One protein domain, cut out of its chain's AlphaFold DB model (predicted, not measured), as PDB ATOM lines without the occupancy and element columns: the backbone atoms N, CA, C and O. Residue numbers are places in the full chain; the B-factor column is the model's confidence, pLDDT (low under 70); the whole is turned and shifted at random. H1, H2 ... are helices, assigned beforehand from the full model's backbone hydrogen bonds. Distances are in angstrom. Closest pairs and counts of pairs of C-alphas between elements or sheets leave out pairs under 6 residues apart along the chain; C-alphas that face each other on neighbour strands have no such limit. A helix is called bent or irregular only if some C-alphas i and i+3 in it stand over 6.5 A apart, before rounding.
ATOM      1  N   PRO A  83      56.827  34.128  57.917       85.00
ATOM      2  CA  PRO A  83      55.849  33.180  57.383       85.00
ATOM      3  C   PRO A  83      55.813  31.860  58.164       85.00
ATOM      4  O   PRO A  83      54.742  31.399  58.561       85.00
ATOM      5  N   SER A  84      56.982  31.296  58.481       85.25
ATOM      6  CA  SER A  84      57.105  30.085  59.296       85.25
ATOM      7  C   SER A  84      56.568  30.279  60.713       85.25
ATOM      8  O   SER A  84      55.848  29.415  61.218       85.25
ATOM      9  N   ILE A  85      56.860  31.422  61.344       86.94
ATOM     10  CA  ILE A  85      56.317  31.766  62.667       86.94
ATOM     11  C   ILE A  85      54.787  31.819  62.613       86.94
ATOM     12  O   ILE A  85      54.126  31.237  63.471       86.94
ATOM     13  N   LEU A  86      54.210  32.469  61.599       89.69
ATOM     14  CA  LEU A  86      52.759  32.590  61.454       89.69
ATOM     15  C   LEU A  86      52.087  31.228  61.254       89.69
ATOM     16  O   LEU A  86      51.063  30.965  61.887       89.69
ATOM     17  N   PHE A  87      52.671  30.336  60.451       89.25
ATOM     18  CA  PHE A  87      52.162  28.970  60.306       89.25
ATOM     19  C   PHE A  87      52.277  28.164  61.604       89.25
ATOM     20  O   PHE A  87      51.327  27.470  61.976       89.25
ATOM     21  N   ALA A  88      53.383  28.299  62.344       89.38
ATOM     22  CA  ALA A  88      53.544  27.656  63.646       89.38
ATOM     23  C   ALA A  88      52.521  28.181  64.669       89.38
ATOM     24  O   ALA A  88      51.907  27.392  65.390       89.38
ATOM     25  N   MET A  89      52.276  29.496  64.694       91.38
ATOM     26  CA  MET A  89      51.251  30.121  65.533       91.38
ATOM     27  C   MET A  89      49.846  29.646  65.155       91.38
ATOM     28  O   MET A  89      49.076  29.274  66.039       91.38
ATOM     29  N   ALA A  90      49.515  29.605  63.861       92.25
ATOM     30  CA  ALA A  90      48.233  29.096  63.380       92.25
ATOM     31  C   ALA A  90      48.028  27.627  63.783       92.25
ATOM     32  O   ALA A  90      46.967  27.277  64.303       92.25
ATOM     33  N   GLY A  91      49.068  26.797  63.633       91.69
ATOM     34  CA  GLY A  91      49.107  25.420  64.125       91.69
ATOM     35  C   GLY A  91      48.847  25.332  65.633       91.69
ATOM     36  O   GLY A  91      48.013  24.544  66.076       91.69
ATOM     37  N   GLY A  92      49.506  26.182  66.424       92.12
ATOM     38  CA  GLY A  92      49.297  26.276  67.869       92.12
ATOM     39  C   GLY A  92      47.860  26.647  68.246       92.12
ATOM     40  O   GLY A  92      47.270  26.002  69.109       92.12
ATOM     41  N   VAL A  93      47.257  27.624  67.558       94.00
ATOM     42  CA  VAL A  93      45.862  28.036  67.793       94.00
ATOM     43  C   VAL A  93      44.893  26.887  67.518       94.00
ATOM     44  O   VAL A  93      44.052  26.593  68.369       94.00
ATOM     45  N   VAL A  94      45.010  26.200  66.373       94.00
ATOM     46  CA  VAL A  94      44.113  25.072  66.065       94.00
ATOM     47  C   VAL A  94      44.326  23.905  67.029       94.00
ATOM     48  O   VAL A  94      43.347  23.331  67.501       94.00
ATOM     49  N   LEU A  95      45.571  23.608  67.417       92.62
ATOM     50  CA  LEU A  95      45.869  22.603  68.439       92.62
ATOM     51  C   LEU A  95      45.215  22.965  69.781       92.62
ATOM     52  O   LEU A  95      44.641  22.102  70.449       92.62
ATOM     53  N   SER A  96      45.256  24.242  70.165       93.62
ATOM     54  CA  SER A  96      44.643  24.706  71.404       93.62
ATOM     55  C   SER A  96      43.121  24.606  71.390       93.62
ATOM     56  O   SER A  96      42.521  24.112  72.349       93.62
ATOM     57  N   LEU A  97      42.490  25.001  70.283       94.50
ATOM     58  CA  LEU A  97      41.049  24.845  70.084       94.50
ATOM     59  C   LEU A  97      40.629  23.372  70.141       94.50
ATOM     60  O   LEU A  97      39.636  23.046  70.798       94.50
ATOM     61  N   GLY A  98      41.405  22.480  69.520       94.50
ATOM     62  CA  GLY A  98      41.172  21.038  69.575       94.50
ATOM     63  C   GLY A  98      41.264  20.487  71.000       94.50
ATOM     64  O   GLY A  98      40.355  19.790  71.454       94.50
ATOM     65  N   ASN A  99      42.307  20.855  71.750       94.00
ATOM     66  CA  ASN A  99      42.523  20.386  73.124       94.00
ATOM     67  C   ASN A  99      41.442  20.867  74.099       94.00
ATOM     68  O   ASN A  99      40.967  20.096  74.939       94.00
ATOM     69  N   LEU A 100      41.030  22.133  73.996       94.00
ATOM     70  CA  LEU A 100      39.941  22.658  74.813       94.00
ATOM     71  C   LEU A 100      38.625  21.951  74.472       94.00
ATOM     72  O   LEU A 100      37.937  21.466  75.368       94.00
ATOM     73  N   SER A 101      38.307  21.826  73.182       94.81
ATOM     74  CA  SER A 101      37.084  21.161  72.714       94.81
ATOM     75  C   SER A 101      37.017  19.702  73.168       94.81
ATOM     76  O   SER A 101      35.984  19.254  73.662       94.81
ATOM     77  N   THR A 102      38.134  18.978  73.094       94.25
ATOM     78  CA  THR A 102      38.239  17.577  73.531       94.25
ATOM     79  C   THR A 102      37.900  17.422  75.017       94.25
ATOM     80  O   THR A 102      37.146  16.521  75.379       94.25
ATOM     81  N   GLN A 103      38.344  18.344  75.877       94.25
ATOM     82  CA  GLN A 103      37.987  18.311  77.299       94.25
ATOM     83  C   GLN A 103      36.487  18.458  77.556       94.25
ATOM     84  O   GLN A 103      35.942  17.781  78.429       94.25
ATOM     85  N   TYR A 104      35.805  19.311  76.788       93.00
ATOM     86  CA  TYR A 104      34.347  19.394  76.850       93.00
ATOM     87  C   TYR A 104      33.702  18.117  76.302       93.00
ATOM     88  O   TYR A 104      32.800  17.576  76.940       93.00
ATOM     89  N   ALA A 105      34.179  17.592  75.171       92.88
ATOM     90  CA  ALA A 105      33.662  16.362  74.574       92.88
ATOM     91  C   ALA A 105      33.753  15.155  75.522       92.88
ATOM     92  O   ALA A 105      32.777  14.410  75.652       92.88
ATOM     93  N   TRP A 106      34.857  15.009  76.264       91.50
ATOM     94  CA  TRP A 106      35.006  13.946  77.259       91.50
ATOM     95  C   TRP A 106      33.899  13.952  78.309       91.50
ATOM     96  O   TRP A 106      33.466  12.882  78.739       91.50
ATOM     97  N   ALA A 107      33.416  15.131  78.709       89.25
ATOM     98  CA  ALA A 107      32.323  15.225  79.661       89.25
ATOM     99  C   ALA A 107      31.022  14.646  79.079       89.25
ATOM    100  O   ALA A 107      30.318  13.930  79.793       89.25
ATOM    101  N   PHE A 108      30.730  14.912  77.800       86.50
ATOM    102  CA  PHE A 108      29.474  14.545  77.136       86.50
ATOM    103  C   PHE A 108      29.424  13.108  76.611       86.50
ATOM    104  O   PHE A 108      28.438  12.413  76.842       86.50
ATOM    105  N   VAL A 109      30.450  12.673  75.875       85.81
ATOM    106  CA  VAL A 109      30.464  11.372  75.171       85.81
ATOM    107  C   VAL A 109      31.527  10.413  75.713       85.81
ATOM    108  O   VAL A 109      31.593   9.251  75.311       85.81
ATOM    109  N   GLY A 110      32.321  10.856  76.690       87.12
ATOM    110  CA  GLY A 110      33.325  10.035  77.358       87.12
ATOM    111  C   GLY A 110      34.655   9.942  76.610       87.12
ATOM    112  O   GLY A 110      34.771  10.282  75.431       87.12
ATOM    113  N   LEU A 111      35.670   9.451  77.327       87.19
ATOM    114  CA  LEU A 111      37.041   9.285  76.829       87.19
ATOM    115  C   LEU A 111      37.101   8.385  75.589       87.19
ATOM    116  O   LEU A 111      37.626   8.791  74.562       87.19
ATOM    117  N   SER A 112      36.511   7.186  75.665       83.88
ATOM    118  CA  SER A 112      36.633   6.174  74.606       83.88
ATOM    119  C   SER A 112      36.107   6.648  73.250       83.88
ATOM    120  O   SER A 112      36.761   6.405  72.244       83.88
ATOM    121  N   VAL A 113      34.966   7.342  73.201       83.44
ATOM    122  CA  VAL A 113      34.428   7.863  71.930       83.44
ATOM    123  C   VAL A 113      35.241   9.034  71.434       83.44
ATOM    124  O   VAL A 113      35.570   9.090  70.251       83.44
ATOM    125  N   THR A 114      35.535   9.973  72.335       90.69
ATOM    126  CA  THR A 114      36.195  11.217  71.956       90.69
ATOM    127  C   THR A 114      37.545  10.918  71.328       90.69
ATOM    128  O   THR A 114      37.750  11.301  70.184       90.69
ATOM    129  N   GLU A 115      38.405  10.166  72.025       89.00
ATOM    130  CA  GLU A 115      39.761   9.850  71.554       89.00
ATOM    131  C   GLU A 115      39.755   9.100  70.227       89.00
ATOM    132  O   GLU A 115      40.536   9.389  69.326       89.00
ATOM    133  N   VAL A 116      38.849   8.136  70.079       86.69
ATOM    134  CA  VAL A 116      38.808   7.300  68.883       86.69
ATOM    135  C   VAL A 116      38.346   8.099  67.659       86.69
ATOM    136  O   VAL A 116      38.940   7.974  66.586       86.69
ATOM    137  N   ILE A 117      37.322   8.948  67.800       87.00
ATOM    138  CA  ILE A 117      36.838   9.789  66.696       87.00
ATOM    139  C   ILE A 117      37.863  10.878  66.356       87.00
ATOM    140  O   ILE A 117      38.189  11.047  65.178       87.00
ATOM    141  N   THR A 118      38.400  11.597  67.351       91.50
ATOM    142  CA  THR A 118      39.379  12.668  67.107       91.50
ATOM    143  C   THR A 118      40.651  12.122  66.469       91.50
ATOM    144  O   THR A 118      41.103  12.683  65.468       91.50
ATOM    145  N   ALA A 119      41.191  11.005  66.970       87.94
ATOM    146  CA  ALA A 119      42.367  10.358  66.393       87.94
ATOM    147  C   ALA A 119      42.115   9.927  64.947       87.94
ATOM    148  O   ALA A 119      42.966  10.134  64.089       87.94
ATOM    149  N   SER A 120      40.932   9.398  64.641       85.88
ATOM    150  CA  SER A 120      40.622   8.916  63.291       85.88
ATOM    151  C   SER A 120      40.472  10.044  62.282       85.88
ATOM    152  O   SER A 120      41.012   9.947  61.184       85.88
ATOM    153  N   ILE A 121      39.814  11.147  62.656       89.56
ATOM    154  CA  ILE A 121      39.756  12.348  61.810       89.56
ATOM    155  C   ILE A 121      41.167  12.912  61.610       89.56
ATOM    156  O   ILE A 121      41.552  13.213  60.482       89.56
ATOM    157  N   THR A 122      41.956  12.990  62.685       90.31
ATOM    158  CA  THR A 122      43.344  13.473  62.642       90.31
ATOM    159  C   THR A 122      44.197  12.629  61.706       90.31
ATOM    160  O   THR A 122      44.912  13.171  60.867       90.31
ATOM    161  N   VAL A 123      44.095  11.304  61.807       87.00
ATOM    162  CA  VAL A 123      44.830  10.369  60.958       87.00
ATOM    163  C   VAL A 123      44.356  10.489  59.516       87.00
ATOM    164  O   VAL A 123      45.179  10.760  58.654       87.00
ATOM    165  N   VAL A 124      43.060  10.362  59.225       86.00
ATOM    166  CA  VAL A 124      42.554  10.408  57.843       86.00
ATOM    167  C   VAL A 124      42.871  11.754  57.193       86.00
ATOM    168  O   VAL A 124      43.541  11.798  56.164       86.00
ATOM    169  N   MET A 125      42.419  12.856  57.787       88.69
ATOM    170  CA  MET A 125      42.534  14.182  57.183       88.69
ATOM    171  C   MET A 125      43.969  14.710  57.263       88.69
ATOM    172  O   MET A 125      44.516  15.143  56.252       88.69
ATOM    173  N   GLY A 126      44.610  14.613  58.428       87.94
ATOM    174  CA  GLY A 126      45.954  15.142  58.644       87.94
ATOM    175  C   GLY A 126      47.022  14.391  57.853       87.94
ATOM    176  O   GLY A 126      47.897  15.028  57.267       87.94
ATOM    177  N   THR A 127      46.952  13.055  57.764       83.62
ATOM    178  CA  THR A 127      47.910  12.312  56.923       83.62
ATOM    179  C   THR A 127      47.657  12.536  55.440       83.62
ATOM    180  O   THR A 127      48.623  12.647  54.692       83.62
ATOM    181  N   THR A 128      46.398  12.677  55.012       84.81
ATOM    182  CA  THR A 128      46.069  12.986  53.613       84.81
ATOM    183  C   THR A 128      46.614  14.354  53.213       84.81
ATOM    184  O   THR A 128      47.305  14.456  52.203       84.81
ATOM    185  N   LEU A 129      46.371  15.396  54.015       85.62
ATOM    186  CA  LEU A 129      46.895  16.739  53.753       85.62
ATOM    187  C   LEU A 129      48.426  16.741  53.717       85.62
ATOM    188  O   LEU A 129      49.008  17.213  52.744       85.62
ATOM    189  N   ASN A 130      49.075  16.141  54.718       84.25
ATOM    190  CA  ASN A 130      50.534  16.025  54.735       84.25
ATOM    191  C   ASN A 130      51.083  15.228  53.550       84.25
ATOM    192  O   ASN A 130      52.138  15.565  53.034       84.25
ATOM    193  N   TYR A 131      50.388  14.184  53.099       80.62
ATOM    194  CA  TYR A 131      50.822  13.384  51.958       80.62
ATOM    195  C   TYR A 131      50.894  14.204  50.668       80.62
ATOM    196  O   TYR A 131      51.826  14.026  49.885       80.62
ATOM    197  N   PHE A 132      49.934  15.105  50.450       81.88
ATOM    198  CA  PHE A 132      49.952  16.007  49.297       81.88
ATOM    199  C   PHE A 132      50.941  17.158  49.462       81.88
ATOM    200  O   PHE A 132      51.566  17.541  48.481       81.88
ATOM    201  N   LEU A 133      51.087  17.675  50.681       80.56
ATOM    202  CA  LEU A 133      52.067  18.705  51.012       80.56
ATOM    203  C   LEU A 133      53.510  18.199  50.810       80.56
ATOM    204  O   LEU A 133      54.321  18.878  50.191       80.56
ATOM    205  N   ASP A 134      53.799  16.957  51.206       72.19
ATOM    206  CA  ASP A 134      55.101  16.292  51.053       72.19
ATOM    207  C   ASP A 134      55.357  15.709  49.645       72.19
ATOM    208  O   ASP A 134      56.109  14.741  49.529       72.19
ATOM    209  N   ASP A 135      54.729  16.205  48.574       69.19
ATOM    210  CA  ASP A 135      54.889  15.677  47.200       69.19
ATOM    211  C   ASP A 135      54.748  14.143  47.098       69.19
ATOM    212  O   ASP A 135      55.362  13.486  46.255       69.19
ATOM    213  N   LYS A 136      53.934  13.534  47.970       72.31
ATOM    214  CA  LYS A 136      53.680  12.087  48.006       72.31
ATOM    215  C   LYS A 136      54.903  11.213  48.323       72.31
ATOM    216  O   LYS A 136      54.903  10.031  47.976       72.31
ATOM    217  N   ILE A 137      55.905  11.734  49.040       63.25
ATOM    218  CA  ILE A 137      57.128  10.989  49.416       63.25
ATOM    219  C   ILE A 137      56.822   9.697  50.210       63.25
ATOM    220  O   ILE A 137      57.547   8.705  50.102       63.25
ATOM    221  N   ASN A 138      55.748   9.673  51.008       65.56
ATOM    222  CA  ASN A 138      55.401   8.506  51.827       65.56
ATOM    223  C   ASN A 138      54.846   7.335  50.994       65.56
ATOM    224  O   ASN A 138      54.082   7.501  50.048       65.56
ATOM    225  N   ARG A 139      55.158   6.094  51.390       71.00
ATOM    226  CA  ARG A 139      54.605   4.908  50.715       71.00
ATOM    227  C   ARG A 139      53.118   4.749  51.047       71.00
ATOM    228  O   ARG A 139      52.767   4.241  52.112       71.00
ATOM    229  N   ALA A 140      52.255   5.108  50.098       72.12
ATOM    230  CA  ALA A 140      50.798   4.941  50.175       72.12
ATOM    231  C   ALA A 140      50.374   3.525  50.621       72.12
ATOM    232  O   ALA A 140      49.439   3.366  51.401       72.12
ATOM    233  N   GLN A 141      51.127   2.508  50.187       69.38
ATOM    234  CA  GLN A 141      50.918   1.092  50.508       69.38
ATOM    235  C   GLN A 141      50.984   0.765  52.008       69.38
ATOM    236  O   GLN A 141      50.433  -0.248  52.411       69.38
ATOM    237  N   ILE A 142      51.654   1.581  52.826       73.12
ATOM    238  CA  ILE A 142      51.760   1.382  54.284       73.12
ATOM    239  C   ILE A 142      50.844   2.368  55.020       73.12
ATOM    240  O   ILE A 142      50.219   2.011  56.016       73.12
ATOM    241  N   LEU A 143      50.717   3.592  54.494       75.12
ATOM    242  CA  LEU A 143      49.908   4.649  55.096       75.12
ATOM    243  C   LEU A 143      48.414   4.289  55.125       75.12
ATOM    244  O   LEU A 143      47.793   4.318  56.186       75.12
ATOM    245  N   PHE A 144      47.840   3.907  53.980       75.75
ATOM    246  CA  PHE A 144      46.394   3.684  53.867       75.75
ATOM    247  C   PHE A 144      45.882   2.437  54.607       75.75
ATOM    248  O   PHE A 144      44.807   2.525  55.204       75.75
ATOM    249  N   PRO A 145      46.613   1.306  54.680       84.56
ATOM    250  CA  PRO A 145      46.221   0.206  55.564       84.56
ATOM    251  C   PRO A 145      46.206   0.601  57.043       84.56
ATOM    252  O   PRO A 145      45.291   0.212  57.763       84.56
ATOM    253  N   GLY A 146      47.165   1.425  57.486       78.19
ATOM    254  CA  GLY A 146      47.162   1.982  58.841       78.19
ATOM    255  C   GLY A 146      45.897   2.799  59.118       78.19
ATOM    256  O   GLY A 146      45.233   2.581  60.131       78.19
ATOM    257  N   VAL A 147      45.508   3.668  58.178       77.62
ATOM    258  CA  VAL A 147      44.239   4.415  58.234       77.62
ATOM    259  C   VAL A 147      43.033   3.462  58.315       77.62
ATOM    260  O   VAL A 147      42.128   3.683  59.116       77.62
ATOM    261  N   GLY A 148      43.039   2.367  57.549       79.44
ATOM    262  CA  GLY A 148      42.002   1.330  57.605       79.44
ATOM    263  C   GLY A 148      41.870   0.676  58.986       79.44
ATOM    264  O   GLY A 148      40.758   0.538  59.496       79.44
ATOM    265  N   CYS A 149      42.989   0.347  59.639       83.06
ATOM    266  CA  CYS A 149      42.988  -0.168  61.014       83.06
ATOM    267  C   CYS A 149      42.375   0.829  62.010       83.06
ATOM    268  O   CYS A 149      41.621   0.422  62.897       83.06
ATOM    269  N   PHE A 150      42.638   2.131  61.846       78.38
ATOM    270  CA  PHE A 150      42.009   3.172  62.665       78.38
ATOM    271  C   PHE A 150      40.487   3.201  62.491       78.38
ATOM    272  O   PHE A 150      39.770   3.268  63.486       78.38
ATOM    273  N   LEU A 151      39.975   3.067  61.263       79.31
ATOM    274  CA  LEU A 151      38.527   3.023  61.018       79.31
ATOM    275  C   LEU A 151      37.850   1.833  61.716       79.31
ATOM    276  O   LEU A 151      36.763   1.987  62.272       79.31
ATOM    277  N   ILE A 152      38.502   0.667  61.762       84.94
ATOM    278  CA  ILE A 152      37.993  -0.491  62.516       84.94
ATOM    279  C   ILE A 152      37.921  -0.166  64.016       84.94
ATOM    280  O   ILE A 152      36.913  -0.460  64.663       84.94
ATOM    281  N   ALA A 153      38.950   0.488  64.567       80.38
ATOM    282  CA  ALA A 153      38.946   0.926  65.961       80.38
ATOM    283  C   ALA A 153      37.790   1.902  66.263       80.38
ATOM    284  O   ALA A 153      37.191   1.806  67.335       80.38
ATOM    285  N   VAL A 154      37.406   2.764  65.310       76.88
ATOM    286  CA  VAL A 154      36.200   3.615  65.411       76.88
ATOM    287  C   VAL A 154      34.941   2.802  65.580       76.88
ATOM    288  O   VAL A 154      34.194   3.040  66.530       76.88
ATOM    289  N   CYS A 155      34.714   1.831  64.699       80.06
ATOM    290  CA  CYS A 155      33.519   1.001  64.763       80.06
ATOM    291  C   CYS A 155      33.411   0.281  66.116       80.06
ATOM    292  O   CYS A 155      32.343   0.283  66.732       80.06
ATOM    293  N   LEU A 156      34.526  -0.262  66.616       83.94
ATOM    294  CA  LEU A 156      34.580  -0.918  67.925       83.94
ATOM    295  C   LEU A 156      34.328   0.068  69.077       83.94
ATOM    296  O   LEU A 156      33.516  -0.216  69.959       83.94
ATOM    297  N   GLY A 157      34.959   1.245  69.056       77.56
ATOM    298  CA  GLY A 157      34.765   2.285  70.071       77.56
ATOM    299  C   GLY A 157      33.326   2.811  70.121       77.56
ATOM    300  O   GLY A 157      32.749   2.957  71.201       77.56
ATOM    301  N   SER A 158      32.703   3.029  68.957       75.06
ATOM    302  CA  SER A 158      31.292   3.423  68.856       75.06
ATOM    303  C   SER A 158      30.348   2.342  69.391       75.06
ATOM    304  O   SER A 158      29.410   2.662  70.125       75.06
ATOM    305  N   ALA A 159      30.609   1.065  69.086       80.38
ATOM    306  CA  ALA A 159      29.810  -0.049  69.594       80.38
ATOM    307  C   ALA A 159      29.875  -0.150  71.130       80.38
ATOM    308  O   ALA A 159      28.834  -0.226  71.788       80.38
ATOM    309  N   VAL A 160      31.079  -0.063  71.710       80.00
ATOM    310  CA  VAL A 160      31.278  -0.068  73.171       80.00
ATOM    311  C   VAL A 160      30.543   1.099  73.832       80.00
ATOM    312  O   VAL A 160      29.886   0.918  74.857       80.00
ATOM    313  N   HIS A 161      30.585   2.292  73.241       74.56
ATOM    314  CA  HIS A 161      29.868   3.440  73.790       74.56
ATOM    315  C   HIS A 161      28.352   3.283  73.754       74.56
ATOM    316  O   HIS A 161      27.692   3.550  74.758       74.56
ATOM    317  N   SER A 162      27.801   2.828  72.625       76.88
ATOM    318  CA  SER A 162      26.365   2.569  72.511       76.88
ATOM    319  C   SER A 162      25.909   1.547  73.555       76.88
ATOM    320  O   SER A 162      24.861   1.724  74.179       76.88
ATOM    321  N   SER A 163      26.723   0.513  73.796       81.62
ATOM    322  CA  SER A 163      26.479  -0.477  74.847       81.62
ATOM    323  C   SER A 163      26.497   0.155  76.246       81.62
ATOM    324  O   SER A 163      25.566  -0.047  77.024       81.62
ATOM    325  N   ASN A 164      27.503   0.978  76.556       79.81
ATOM    326  CA  ASN A 164      27.617   1.652  77.855       79.81
ATOM    327  C   ASN A 164      26.473   2.650  78.108       79.81
ATOM    328  O   ASN A 164      25.980   2.764  79.229       79.81
ATOM    329  N   ALA A 165      26.028   3.375  77.079       78.06
ATOM    330  CA  ALA A 165      24.904   4.300  77.186       78.06
ATOM    331  C   ALA A 165      23.586   3.563  77.482       78.06
ATOM    332  O   ALA A 165      22.800   4.014  78.320       78.06
ATOM    333  N   ALA A 166      23.360   2.416  76.833       82.81
ATOM    334  CA  ALA A 166      22.199   1.566  77.088       82.81
ATOM    335  C   ALA A 166      22.214   0.987  78.514       82.81
ATOM    336  O   ALA A 166      21.194   1.051  79.203       82.81
ATOM    337  N   ASP A 167      23.370   0.500  78.977       83.31
ATOM    338  CA  ASP A 167      23.559  -0.021  80.337       83.31
ATOM    339  C   ASP A 167      23.296   1.054  81.407       83.31
ATOM    340  O   ASP A 167      22.491   0.855  82.319       83.31
ATOM    341  N   ASN A 168      23.872   2.250  81.246       79.50
ATOM    342  CA  ASN A 168      23.634   3.373  82.158       79.50
ATOM    343  C   ASN A 168      22.147   3.761  82.220       79.50
ATOM    344  O   ASN A 168      21.607   3.990  83.304       79.50
ATOM    345  N   LYS A 169      21.456   3.794  81.072       79.81
ATOM    346  CA  LYS A 169      20.015   4.081  81.015       79.81
ATOM    347  C   LYS A 169      19.189   3.006  81.726       79.81
ATOM    348  O   LYS A 169      18.239   3.340  82.434       79.81
ATOM    349  N   ALA A 170      19.539   1.731  81.550       83.06
ATOM    350  CA  ALA A 170      18.863   0.617  82.209       83.06
ATOM    351  C   ALA A 170      19.033   0.669  83.734       83.06
ATOM    352  O   ALA A 170      18.051   0.509  84.457       83.06
ATOM    353  N   LYS A 171      20.242   0.977  84.221       80.12
ATOM    354  CA  LYS A 171      20.544   1.137  85.652       80.12
ATOM    355  C   LYS A 171      19.745   2.263  86.300       80.12
ATOM    356  O   LYS A 171      19.172   2.061  87.367       80.12
ATOM    357  N   LEU A 172      19.660   3.419  85.640       75.62
ATOM    358  CA  LEU A 172      18.864   4.551  86.125       75.62
ATOM    359  C   LEU A 172      17.372   4.197  86.191       75.62
ATOM    360  O   LEU A 172      16.743   4.394  87.228       75.62
ATOM    361  N   LYS A 173      16.835   3.578  85.130       79.50
ATOM    362  CA  LYS A 173      15.435   3.131  85.091       79.50
ATOM    363  C   LYS A 173      15.133   2.080  86.166       79.50
ATOM    364  O   LYS A 173      14.093   2.154  86.810       79.50
ATOM    365  N   GLY A 174      16.030   1.109  86.358       73.62
ATOM    366  CA  GLY A 174      15.897   0.059  87.372       73.62
ATOM    367  C   GLY A 174      15.932   0.592  88.805       73.62
ATOM    368  O   GLY A 174      15.281   0.030  89.676       73.62
ATOM    369  N   ALA A 175      16.620   1.712  89.033       73.06
ATOM    370  CA  ALA A 175      16.643   2.420  90.310       73.06
ATOM    371  C   ALA A 175      15.457   3.395  90.502       73.06
ATOM    372  O   ALA A 175      15.461   4.174  91.449       73.06
ATOM    373  N   GLY A 176      14.449   3.367  89.620       67.38
ATOM    374  CA  GLY A 176      13.248   4.204  89.720       67.38
ATOM    375  C   GLY A 176      13.391   5.608  89.126       67.38
ATOM    376  O   GLY A 176      12.417   6.353  89.096       67.38
ATOM    377  N   TYR A 177      14.560   5.957  88.585       61.56
ATOM    378  CA  TYR A 177      14.795   7.256  87.963       61.56
ATOM    379  C   TYR A 177      14.366   7.211  86.493       61.56
ATOM    380  O   TYR A 177      15.050   6.657  85.626       61.56
ATOM    381  N   SER A 178      13.210   7.803  86.195       53.75
ATOM    382  CA  SER A 178      12.810   8.089  84.821       53.75
ATOM    383  C   SER A 178      13.430   9.416  84.404       53.75
ATOM    384  O   SER A 178      13.194  10.441  85.038       53.75
ATOM    385  N   ALA A 179      14.208   9.423  83.321       51.38
ATOM    386  CA  ALA A 179      14.593  10.660  82.655       51.38
ATOM    387  C   ALA A 179      13.340  11.269  82.005       51.38
ATOM    388  O   ALA A 179      13.092  11.091  80.811       51.38
ATOM    389  N   THR A 180      12.496  11.931  82.794       41.56
ATOM    390  CA  THR A 180      11.394  12.730  82.266       41.56
ATOM    391  C   THR A 180      11.998  13.857  81.432       41.56
ATOM    392  O   THR A 180      13.086  14.349  81.735       41.56
ATOM    393  N   LEU A 181      11.291  14.250  80.372       38.62
ATOM    394  CA  LEU A 181      11.717  15.099  79.248       38.62
ATOM    395  C   LEU A 181      12.389  16.450  79.611       38.62
ATOM    396  O   LEU A 181      12.867  17.133  78.718       38.62
ATOM    397  N   ASN A 182      12.482  16.812  80.894       37.94
ATOM    398  CA  ASN A 182      13.069  18.054  81.396       37.94
ATOM    399  C   ASN A 182      14.219  17.875  82.404       37.94
ATOM    400  O   ASN A 182      14.497  18.812  83.143       37.94
ATOM    401  N   GLY A 183      14.904  16.725  82.442       46.50
ATOM    402  CA  GLY A 183      16.308  16.609  82.893       46.50
ATOM    403  C   GLY A 183      16.679  17.071  84.314       46.50
ATOM    404  O   GLY A 183      17.853  17.015  84.670       46.50
ATOM    405  N   ALA A 184      15.729  17.504  85.136       41.50
ATOM    406  CA  ALA A 184      15.936  17.818  86.534       41.50
ATOM    407  C   ALA A 184      15.419  16.636  87.349       41.50
ATOM    408  O   ALA A 184      14.212  16.425  87.446       41.50
ATOM    409  N   ILE A 185      16.344  15.877  87.939       50.38
ATOM    410  CA  ILE A 185      16.029  15.125  89.156       50.38
ATOM    411  C   ILE A 185      15.469  16.166  90.120       50.38
ATOM    412  O   ILE A 185      16.116  17.188  90.372       50.38
ATOM    413  N   THR A 186      14.234  15.974  90.564       46.78
ATOM    414  CA  THR A 186      13.591  16.973  91.417       46.78
ATOM    415  C   THR A 186      14.399  17.115  92.707       46.78
ATOM    416  O   THR A 186      14.913  16.136  93.249       46.78
ATOM    417  N   ASN A 187      14.522  18.340  93.235       49.41
ATOM    418  CA  ASN A 187      15.175  18.582  94.535       49.41
ATOM    419  C   ASN A 187      14.573  17.712  95.661       49.41
ATOM    420  O   ASN A 187      15.205  17.485  96.687       49.41
ATOM    421  N   GLU A 188      13.355  17.214  95.456       46.38
ATOM    422  CA  GLU A 188      12.624  16.308  96.333       46.38
ATOM    423  C   GLU A 188      13.179  14.868  96.313       46.38
ATOM    424  O   GLU A 188      13.434  14.306  97.377       46.38
ATOM    425  N   GLU A 189      13.497  14.310  95.138       52.25
ATOM    426  CA  GLU A 189      14.219  13.028  95.006       52.25
ATOM    427  C   GLU A 189      15.632  13.117  95.607       52.25
ATOM    428  O   GLU A 189      16.106  12.181  96.251       52.25
ATOM    429  N   LEU A 190      16.279  14.281  95.479       49.53
ATOM    430  CA  LEU A 190      17.583  14.565  96.084       49.53
ATOM    431  C   LEU A 190      17.542  14.616  97.622       49.53
ATOM    432  O   LEU A 190      18.476  14.143  98.268       49.53
ATOM    433  N   ARG A 191      16.476  15.187  98.201       47.59
ATOM    434  CA  ARG A 191      16.267  15.309  99.657       47.59
ATOM    435  C   ARG A 191      15.905  13.985 100.322       47.59
ATOM    436  O   ARG A 191      16.210  13.794 101.498       47.59
ATOM    437  N   ASN A 192      15.268  13.073  99.593       49.94
ATOM    438  CA  ASN A 192      14.934  11.750 100.116       49.94
ATOM    439  C   ASN A 192      16.181  10.862 100.308       49.94
ATOM    440  O   ASN A 192      16.185  10.027 101.208       49.94
ATOM    441  N   LEU A 193      17.260  11.105  99.552       52.78
ATOM    442  CA  LEU A 193      18.576  10.466  99.729       52.78
ATOM    443  C   LEU A 193      19.320  10.938 100.990       52.78
ATOM    444  O   LEU A 193      20.004  10.147 101.627       52.78
ATOM    445  N   GLU A 194      19.160  12.201 101.395       48.12
ATOM    446  CA  GLU A 194      19.795  12.753 102.608       48.12
ATOM    447  C   GLU A 194      19.220  12.180 103.914       48.12
ATOM    448  O   GLU A 194      19.857  12.260 104.962       48.12
ATOM    449  N   LYS A 195      18.015  11.597 103.874       48.19
ATOM    450  CA  LYS A 195      17.338  11.049 105.061       48.19
ATOM    451  C   LYS A 195      17.710   9.597 105.384       48.19
ATOM    452  O   LYS A 195      17.294   9.096 106.427       48.19
ATOM    453  N   GLY A 196      18.491   8.927 104.536       43.00
ATOM    454  CA  GLY A 196      19.019   7.589 104.798       43.00
ATOM    455  C   GLY A 196      20.363   7.652 105.521       43.00
ATOM    456  O   GLY A 196      21.409   7.585 104.889       43.00
ATOM    457  N   THR A 197      20.357   7.793 106.846       51.41
ATOM    458  CA  THR A 197      21.574   7.698 107.667       51.41
ATOM    459  C   THR A 197      22.168   6.290 107.631       51.41
ATOM    460  O   THR A 197      21.579   5.347 108.157       51.41
ATOM    461  N   GLY A 198      23.377   6.184 107.093       36.25
ATOM    462  CA  GLY A 198      24.293   5.052 107.199       36.25
ATOM    463  C   GLY A 198      25.649   5.504 106.666       36.25
ATOM    464  O   GLY A 198      25.691   6.387 105.818       36.25
ATOM    465  N   ILE A 199      26.741   4.984 107.228       38.34
ATOM    466  CA  ILE A 199      28.144   5.244 106.855       38.34
ATOM    467  C   ILE A 199      28.255   5.527 105.347       38.34
ATOM    468  O   ILE A 199      27.733   4.737 104.567       38.34
ATOM    469  N   ILE A 200      28.900   6.633 104.942       46.81
ATOM    470  CA  ILE A 200      29.151   6.953 103.525       46.81
ATOM    471  C   ILE A 200      30.112   5.886 102.974       46.81
ATOM    472  O   ILE A 200      31.320   6.100 102.896       46.81
ATOM    473  N   GLU A 201      29.602   4.699 102.656       50.31
ATOM    474  CA  GLU A 201      30.248   3.829 101.690       50.31
ATOM    475  C   GLU A 201      30.212   4.596 100.372       50.31
ATOM    476  O   GLU A 201      29.141   4.966  99.890       50.31
ATOM    477  N   GLU A 202      31.387   4.908  99.817       59.59
ATOM    478  CA  GLU A 202      31.460   5.487  98.480       59.59
ATOM    479  C   GLU A 202      30.646   4.604  97.533       59.59
ATOM    480  O   GLU A 202      30.900   3.398  97.418       59.59
ATOM    481  N   ALA A 203      29.644   5.194  96.876       70.69
ATOM    482  CA  ALA A 203      28.760   4.449  96.000       70.69
ATOM    483  C   ALA A 203      29.596   3.672  94.973       70.69
ATOM    484  O   ALA A 203      30.454   4.227  94.280       70.69
ATOM    485  N   LYS A 204      29.373   2.358  94.882       78.94
ATOM    486  CA  LYS A 204      30.197   1.488  94.038       78.94
ATOM    487  C   LYS A 204      30.151   1.951  92.579       78.94
ATOM    488  O   LYS A 204      29.073   2.111  92.006       78.94
ATOM    489  N   ALA A 205      31.319   2.113  91.955       77.81
ATOM    490  CA  ALA A 205      31.413   2.524  90.558       77.81
ATOM    491  C   ALA A 205      30.530   1.641  89.655       77.81
ATOM    492  O   ALA A 205      30.609   0.411  89.684       77.81
ATOM    493  N   GLY A 206      29.683   2.282  88.848       75.00
ATOM    494  CA  GLY A 206      28.755   1.604  87.943       75.00
ATOM    495  C   GLY A 206      27.353   1.341  88.504       75.00
ATOM    496  O   GLY A 206      26.570   0.708  87.796       75.00
ATOM    497  N   THR A 207      27.014   1.820  89.707       81.75
ATOM    498  CA  THR A 207      25.634   1.864  90.230       81.75
ATOM    499  C   THR A 207      24.916   3.163  89.841       81.75
ATOM    500  O   THR A 207      25.549   4.156  89.483       81.75
ATOM    501  N   ALA A 208      23.581   3.178  89.920       77.69
ATOM    502  CA  ALA A 208      22.793   4.393  89.686       77.69
ATOM    503  C   ALA A 208      23.122   5.504  90.702       77.69
ATOM    504  O   ALA A 208      23.238   6.666  90.324       77.69
ATOM    505  N   GLU A 209      23.340   5.139  91.967       79.00
ATOM    506  CA  GLU A 209      23.714   6.066  93.039       79.00
ATOM    507  C   GLU A 209      25.062   6.745  92.770       79.00
ATOM    508  O   GLU A 209      25.161   7.969  92.854       79.00
ATOM    509  N   PHE A 210      26.061   5.982  92.311       83.50
ATOM    510  CA  PHE A 210      27.350   6.537  91.895       83.50
ATOM    511  C   PHE A 210      27.198   7.530  90.738       83.50
ATOM    512  O   PHE A 210      27.832   8.583  90.734       83.50
ATOM    513  N   LEU A 211      26.347   7.226  89.751       81.31
ATOM    514  CA  LEU A 211      26.102   8.129  88.624       81.31
ATOM    515  C   LEU A 211      25.422   9.434  89.069       81.31
ATOM    516  O   LEU A 211      25.766  10.498  88.557       81.31
ATOM    517  N   LEU A 212      24.501   9.367  90.033       79.88
ATOM    518  CA  LEU A 212      23.839  10.543  90.606       79.88
ATOM    519  C   LEU A 212      24.810  11.403  91.414       79.88
ATOM    520  O   LEU A 212      24.831  12.625  91.268       79.88
ATOM    521  N   GLU A 213      25.633  10.780  92.254       83.62
ATOM    522  CA  GLU A 213      26.655  11.481  93.025       83.62
ATOM    523  C   GLU A 213      27.703  12.133  92.114       83.62
ATOM    524  O   GLU A 213      28.065  13.300  92.305       83.62
ATOM    525  N   LEU A 214      28.131  11.419  91.072       83.81
ATOM    526  CA  LEU A 214      29.022  11.946  90.048       83.81
ATOM    527  C   LEU A 214      28.405  13.155  89.340       83.81
ATOM    528  O   LEU A 214      29.070  14.178  89.184       83.81
ATOM    529  N   GLU A 215      27.131  13.071  88.949       82.88
ATOM    530  CA  GLU A 215      26.418  14.171  88.298       82.88
ATOM    531  C   GLU A 215      26.303  15.398  89.213       82.88
ATOM    532  O   GLU A 215      26.427  16.527  88.738       82.88
ATOM    533  N   LYS A 216      26.148  15.223  90.533       83.62
ATOM    534  CA  LYS A 216      26.156  16.340  91.497       83.62
ATOM    535  C   LYS A 216      27.528  17.005  91.597       83.62
ATOM    536  O   LYS A 216      27.598  18.235  91.570       83.62
ATOM    537  N   ARG A 217      28.602  16.215  91.676       86.38
ATOM    538  CA  ARG A 217      29.972  16.704  91.911       86.38
ATOM    539  C   ARG A 217      30.624  17.317  90.674       86.38
ATOM    540  O   ARG A 217      31.377  18.277  90.798       86.38
ATOM    541  N   ARG A 218      30.338  16.786  89.487       87.50
ATOM    542  CA  ARG A 218      31.017  17.190  88.253       87.50
ATOM    543  C   ARG A 218      30.710  18.624  87.817       87.50
ATOM    544  O   ARG A 218      29.629  19.159  88.094       87.50
ATOM    545  N   ALA A 219      31.648  19.209  87.081       89.06
ATOM    546  CA  ALA A 219      31.583  20.592  86.627       89.06
ATOM    547  C   ALA A 219      30.556  20.786  85.502       89.06
ATOM    548  O   ALA A 219      29.842  21.787  85.474       89.06
ATOM    549  N   ILE A 220      30.464  19.823  84.579       87.56
ATOM    550  CA  ILE A 220      29.538  19.875  83.449       87.56
ATOM    551  C   ILE A 220      28.376  18.934  83.734       87.56
ATOM    552  O   ILE A 220      28.557  17.726  83.788       87.56
ATOM    553  N   LYS A 221      27.161  19.473  83.862       86.50
ATOM    554  CA  LYS A 221      25.951  18.642  83.930       86.50
ATOM    555  C   LYS A 221      25.640  18.076  82.550       86.50
ATOM    556  O   LYS A 221      25.574  18.840  81.577       86.50
ATOM    557  N   VAL A 222      25.492  16.760  82.470       81.94
ATOM    558  CA  VAL A 222      25.332  15.987  81.230       81.94
ATOM    559  C   VAL A 222      24.019  15.217  81.219       81.94
ATOM    560  O   VAL A 222      23.517  14.903  80.140       81.94
ATOM    561  N   PHE A 223      23.406  14.969  82.379       75.94
ATOM    562  CA  PHE A 223      22.068  14.388  82.423       75.94
ATOM    563  C   PHE A 223      21.069  15.277  81.674       75.94
ATOM    564  O   PHE A 223      21.049  16.498  81.816       75.94
ATOM    565  N   GLY A 224      20.280  14.648  80.799       66.19
ATOM    566  CA  GLY A 224      19.311  15.332  79.942       66.19
ATOM    567  C   GLY A 224      19.905  16.095  78.751       66.19
ATOM    568  O   GLY A 224      19.141  16.629  77.950       66.19
ATOM    569  N   LYS A 225      21.235  16.141  78.578       76.00
ATOM    570  CA  LYS A 225      21.848  16.784  77.409       76.00
ATOM    571  C   LYS A 225      21.984  15.824  76.233       76.00
ATOM    572  O   LYS A 225      22.234  14.633  76.395       76.00
ATOM    573  N   SER A 226      21.824  16.367  75.026       75.62
ATOM    574  CA  SER A 226      21.899  15.590  73.789       75.62
ATOM    575  C   SER A 226      23.326  15.120  73.505       75.62
ATOM    576  O   SER A 226      24.252  15.930  73.430       75.62
ATOM    577  N   THR A 227      23.479  13.819  73.249       78.44
ATOM    578  CA  THR A 227      24.725  13.192  72.777       78.44
ATOM    579  C   THR A 227      25.241  13.840  71.488       78.44
ATOM    580  O   THR A 227      26.448  13.888  71.270       78.44
ATOM    581  N   ILE A 228      24.349  14.414  70.668       82.50
ATOM    582  CA  ILE A 228      24.700  15.104  69.418       82.50
ATOM    583  C   ILE A 228      25.618  16.298  69.693       82.50
ATOM    584  O   ILE A 228      26.572  16.503  68.954       82.50
ATOM    585  N   ILE A 229      25.389  17.050  70.776       87.50
ATOM    586  CA  ILE A 229      26.241  18.195  71.131       87.50
ATOM    587  C   ILE A 229      27.668  17.714  71.400       87.50
ATOM    588  O   ILE A 229      28.619  18.277  70.865       87.50
ATOM    589  N   GLY A 230      27.811  16.646  72.188       89.19
ATOM    590  CA  GLY A 230      29.116  16.055  72.471       89.19
ATOM    591  C   GLY A 230      29.812  15.553  71.208       89.19
ATOM    592  O   GLY A 230      30.970  15.892  70.995       89.19
ATOM    593  N   LEU A 231      29.093  14.842  70.334       89.38
ATOM    594  CA  LEU A 231      29.626  14.357  69.056       89.38
ATOM    595  C   LEU A 231      30.052  15.496  68.119       89.38
ATOM    596  O   LEU A 231      31.101  15.393  67.486       89.38
ATOM    597  N   SER A 232      29.296  16.595  68.054       91.88
ATOM    598  CA  SER A 232      29.669  17.774  67.262       91.88
ATOM    599  C   SER A 232      30.959  18.419  67.773       91.88
ATOM    600  O   SER A 232      31.823  18.775  66.973       91.88
ATOM    601  N   ILE A 233      31.124  18.526  69.098       94.56
ATOM    602  CA  ILE A 233      32.362  19.033  69.710       94.56
ATOM    603  C   ILE A 233      33.530  18.082  69.413       94.56
ATOM    604  O   ILE A 233      34.614  18.541  69.055       94.56
ATOM    605  N   THR A 234      33.315  16.764  69.507       93.69
ATOM    606  CA  THR A 234      34.320  15.750  69.150       93.69
ATOM    607  C   THR A 234      34.756  15.876  67.690       93.69
ATOM    608  O   THR A 234      35.951  15.855  67.400       93.69
ATOM    609  N   PHE A 235      33.806  16.033  66.766       93.31
ATOM    610  CA  PHE A 235      34.105  16.205  65.347       93.31
ATOM    611  C   PHE A 235      34.930  17.473  65.099       93.31
ATOM    612  O   PHE A 235      35.973  17.410  64.451       93.31
ATOM    613  N   PHE A 236      34.508  18.604  65.676       96.06
ATOM    614  CA  PHE A 236      35.247  19.865  65.601       96.06
ATOM    615  C   PHE A 236      36.680  19.719  66.130       96.06
ATOM    616  O   PHE A 236      37.627  20.121  65.455       96.06
ATOM    617  N   ALA A 237      36.859  19.070  67.285       96.19
ATOM    618  CA  ALA A 237      38.177  18.818  67.856       96.19
ATOM    619  C   ALA A 237      39.072  17.983  66.926       96.19
ATOM    620  O   ALA A 237      40.240  18.318  66.730       96.19
ATOM    621  N   GLY A 238      38.518  16.933  66.308       94.00
ATOM    622  CA  GLY A 238      39.236  16.101  65.343       94.00
ATOM    623  C   GLY A 238      39.699  16.885  64.115       94.00
ATOM    624  O   GLY A 238      40.839  16.724  63.678       94.00
ATOM    625  N   VAL A 239      38.857  17.781  63.590       94.94
ATOM    626  CA  VAL A 239      39.238  18.676  62.484       94.94
ATOM    627  C   VAL A 239      40.362  19.616  62.921       94.94
ATOM    628  O   VAL A 239      41.377  19.701  62.235       94.94
ATOM    629  N   CYS A 240      40.250  20.257  64.085       95.88
ATOM    630  CA  CYS A 240      41.306  21.116  64.623       95.88
ATOM    631  C   CYS A 240      42.659  20.392  64.745       95.88
ATOM    632  O   CYS A 240      43.680  20.910  64.289       95.88
ATOM    633  N   PHE A 241      42.673  19.176  65.298       93.44
ATOM    634  CA  PHE A 241      43.892  18.371  65.412       93.44
ATOM    635  C   PHE A 241      44.462  17.947  64.059       93.44
ATOM    636  O   PHE A 241      45.681  17.946  63.883       93.44
ATOM    637  N   SER A 242      43.607  17.656  63.078       93.31
ATOM    638  CA  SER A 242      44.054  17.292  61.732       93.31
ATOM    639  C   SER A 242      44.814  18.410  61.009       93.31
ATOM    640  O   SER A 242      45.649  18.116  60.159       93.31
ATOM    641  N   LEU A 243      44.562  19.675  61.370       92.44
ATOM    642  CA  LEU A 243      45.189  20.849  60.756       92.44
ATOM    643  C   LEU A 243      46.519  21.238  61.412       92.44
ATOM    644  O   LEU A 243      47.333  21.906  60.774       92.44
ATOM    645  N   PHE A 244      46.773  20.799  62.649       90.94
ATOM    646  CA  PHE A 244      48.009  21.116  63.368       90.94
ATOM    647  C   PHE A 244      49.254  20.623  62.622       90.94
ATOM    648  O   PHE A 244      50.176  21.397  62.370       90.94
ATOM    649  N   SER A 245      49.280  19.342  62.244       86.56
ATOM    650  CA  SER A 245      50.455  18.753  61.595       86.56
ATOM    651  C   SER A 245      50.749  19.360  60.211       86.56
ATOM    652  O   SER A 245      51.906  19.709  59.992       86.56
ATOM    653  N   PRO A 246      49.761  19.573  59.316       87.62
ATOM    654  CA  PRO A 246      49.955  20.317  58.070       87.62
ATOM    655  C   PRO A 246      50.485  21.742  58.272       87.62
ATOM    656  O   PRO A 246      51.428  22.144  57.597       87.62
ATOM    657  N   ALA A 247      49.931  22.499  59.229       87.62
ATOM    658  CA  ALA A 247      50.412  23.847  59.533       87.62
ATOM    659  C   ALA A 247      51.870  23.834  60.023       87.62
ATOM    660  O   ALA A 247      52.676  24.667  59.616       87.62
ATOM    661  N   PHE A 248      52.235  22.849  60.846       85.00
ATOM    662  CA  PHE A 248      53.612  22.679  61.301       85.00
ATOM    663  C   PHE A 248      54.558  22.229  60.176       85.00
ATOM    664  O   PHE A 248      55.707  22.667  60.118       85.00
ATOM    665  N   ASN A 249      54.083  21.386  59.256       83.44
ATOM    666  CA  ASN A 249      54.834  20.983  58.070       83.44
ATOM    667  C   ASN A 249      55.171  22.206  57.203       83.44
ATOM    668  O   ASN A 249      56.337  22.446  56.898       83.44
ATOM    669  N   LEU A 250      54.180  23.058  56.936       84.81
ATOM    670  CA  LEU A 250      54.372  24.323  56.223       84.81
ATOM    671  C   LEU A 250      55.332  25.265  56.949       84.81
ATOM    672  O   LEU A 250      56.218  25.837  56.322       84.81
ATOM    673  N   ALA A 251      55.208  25.375  58.275       83.81
ATOM    674  CA  ALA A 251      56.103  26.199  59.078       83.81
ATOM    675  C   ALA A 251      57.571  25.757  58.974       83.81
ATOM    676  O   ALA A 251      58.473  26.591  58.969       83.81
ATOM    677  N   THR A 252      57.820  24.447  58.901       80.19
ATOM    678  CA  THR A 252      59.172  23.876  59.015       80.19
ATOM    679  C   THR A 252      59.847  23.566  57.686       80.19
ATOM    680  O   THR A 252      61.068  23.700  57.603       80.19
ATOM    681  N   ASN A 253      59.080  23.155  56.676       77.69
ATOM    682  CA  ASN A 253      59.585  22.733  55.369       77.69
ATOM    683  C   ASN A 253      59.318  23.755  54.251       77.69
ATOM    684  O   ASN A 253      59.771  23.520  53.137       77.69
ATOM    685  N   ASP A 254      58.572  24.835  54.525       74.81
ATOM    686  CA  ASP A 254      58.243  25.912  53.575       74.81
ATOM    687  C   ASP A 254      57.834  25.413  52.174       74.81
ATOM    688  O   ASP A 254      58.300  25.882  51.138       74.81
ATOM    689  N   GLN A 255      56.939  24.425  52.126       71.88
ATOM    690  CA  GLN A 255      56.529  23.773  50.872       71.88
ATOM    691  C   GLN A 255      55.767  24.690  49.911       71.88
ATOM    692  O   GLN A 255      55.590  24.360  48.743       71.88
ATOM    693  N   TRP A 256      55.321  25.845  50.397       77.19
ATOM    694  CA  TRP A 256      54.701  26.885  49.584       77.19
ATOM    695  C   TRP A 256      55.670  27.993  49.165       77.19
ATOM    696  O   TRP A 256      55.217  28.975  48.582       77.19
ATOM    697  N   HIS A 257      56.975  27.839  49.423       76.12
ATOM    698  CA  HIS A 257      58.013  28.806  49.050       76.12
ATOM    699  C   HIS A 257      57.687  30.230  49.524       76.12
ATOM    700  O   HIS A 257      57.779  31.204  48.777       76.12
ATOM    701  N   THR A 258      57.225  30.336  50.767       75.31
ATOM    702  CA  THR A 258      56.806  31.597  51.382       75.31
ATOM    703  C   THR A 258      57.973  32.374  51.986       75.31
ATOM    704  O   THR A 258      57.836  33.573  52.232       75.31
ATOM    705  N   LEU A 259      59.120  31.726  52.212       72.31
ATOM    706  CA  LEU A 259      60.343  32.381  52.663       72.31
ATOM    707  C   LEU A 259      61.094  33.034  51.492       72.31
ATOM    708  O   LEU A 259      61.057  32.573  50.354       72.31
ATOM    709  N   LYS A 260      61.811  34.125  51.788       70.94
ATOM    710  CA  LYS A 260      62.690  34.797  50.819       70.94
ATOM    711  C   LYS A 260      63.877  33.897  50.453       70.94
ATOM    712  O   LYS A 260      64.358  33.128  51.286       70.94
ATOM    713  N   GLU A 261      64.393  34.053  49.232       63.75
ATOM    714  CA  GLU A 261      65.589  33.339  48.770       63.75
ATOM    715  C   GLU A 261      66.771  33.549  49.736       63.75
ATOM    716  O   GLU A 261      67.126  34.678  50.074       63.75
ATOM    717  N   GLY A 262      67.368  32.445  50.200       63.22
ATOM    718  CA  GLY A 262      68.523  32.450  51.106       63.22
ATOM    719  C   GLY A 262      68.208  32.339  52.605       63.22
ATOM    720  O   GLY A 262      69.148  32.216  53.390       63.22
ATOM    721  N   VAL A 263      66.934  32.332  53.025       64.31
ATOM    722  CA  VAL A 263      66.570  32.070  54.432       64.31
ATOM    723  C   VAL A 263      66.597  30.557  54.702       64.31
ATOM    724  O   VAL A 263      65.872  29.812  54.040       64.31
ATOM    725  N   PRO A 264      67.413  30.068  55.657       63.28
ATOM    726  CA  PRO A 264      67.469  28.645  55.974       63.28
ATOM    727  C   PRO A 264      66.148  28.162  56.586       63.28
ATOM    728  O   PRO A 264      65.543  28.838  57.417       63.28
ATOM    729  N   HIS A 265      65.701  26.968  56.191       66.62
ATOM    730  CA  HIS A 265      64.520  26.337  56.777       66.62
ATOM    731  C   HIS A 265      64.751  25.962  58.248       66.62
ATOM    732  O   HIS A 265      65.861  25.619  58.657       66.62
ATOM    733  N   LEU A 266      63.676  25.961  59.039       61.84
ATOM    734  CA  LEU A 266      63.718  25.705  60.485       61.84
ATOM    735  C   LEU A 266      64.080  24.258  60.863       61.84
ATOM    736  O   LEU A 266      64.280  23.962  62.040       61.84
TER     737      LEU A 266
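What this domain is: This is residues 83 to 266 of the 287 residues of an uncharacterized protein of Gossypium darwinii (UniProt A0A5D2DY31). This is a long rod in which H1 folds back on itself into arms H1a and H1b, the nearly straight H5 packs between them, and H2 runs back along H1b and on to a small, loose head at one end. The head holds H3, H4 and long loops; residues 194 to 201 stick out. The printed part has 184 residues with five named helices, H1 to H5, and no named strand: all helix. It is loose, with a radius of gyration of the C-alphas of 22.7 A, and spans 77 by 33 by 31 A.

How they stand to each other: H1, residues 83 to 133, and H5, residues 227 to 253, were each assigned as one helix by hydrogen bonds but are bent: C-alphas 108 and 111 are 9.2 A apart, C-alphas 242 and 245 6.6 A. Arm H1a, residues 83 to 108, touches H5a, residues 227 to 242, at a shallow tilt of 23 degrees, opposite ways; the closest C-alphas, of Gly 98 and Ala 237, are 4.1 A apart. Arm H1b, residues 111 to 133, touches H5a, closest at the C-alphas of Thr 118 and Gly 238, 3.9 A. H1b and H2, residues 140 to 174, form a hairpin, touching through residues 147 to 161 of H2 alone, closest at the C-alphas of Val 116 and Val 154, 5.7 A. H4, residues 208 to 217, only just touches H2, with 3 pairs of C-alphas within 8 A, closest those of Leu 172 and Ala 208, 5.3 A. H3, residues 187 to 194, touches no helix. H5b, residues 245 to 253, touches H1a, closest at the C-alphas of Ser 84 and Ala 251, 4.0 A. Every O i to N i+4 pair is within hydrogen-bond range in H1b, H4, H5a and H5b, against 21 of 22 in H1a, 30 of 31 in H2 and 2 of 4 in H3.

Where its parts are: H1a begins at C-alpha 83, (55.849, 33.180, 57.383), and measures 37.9 A, H1b 31.3 A, H2 51.2 A and H5a 22.6 A. H5b ends at C-alpha 253, (59.585, 22.733, 55.369).

The domain as a whole: The C-alphas of Thr 197 and Glu 261 are the two farthest apart, 77.9 A. The printed part has no cut; the links H2 to H3 and H3 to H4 are long. Confidence is under 70 in 38 residues, among them 176 to 202 and 261 to 266.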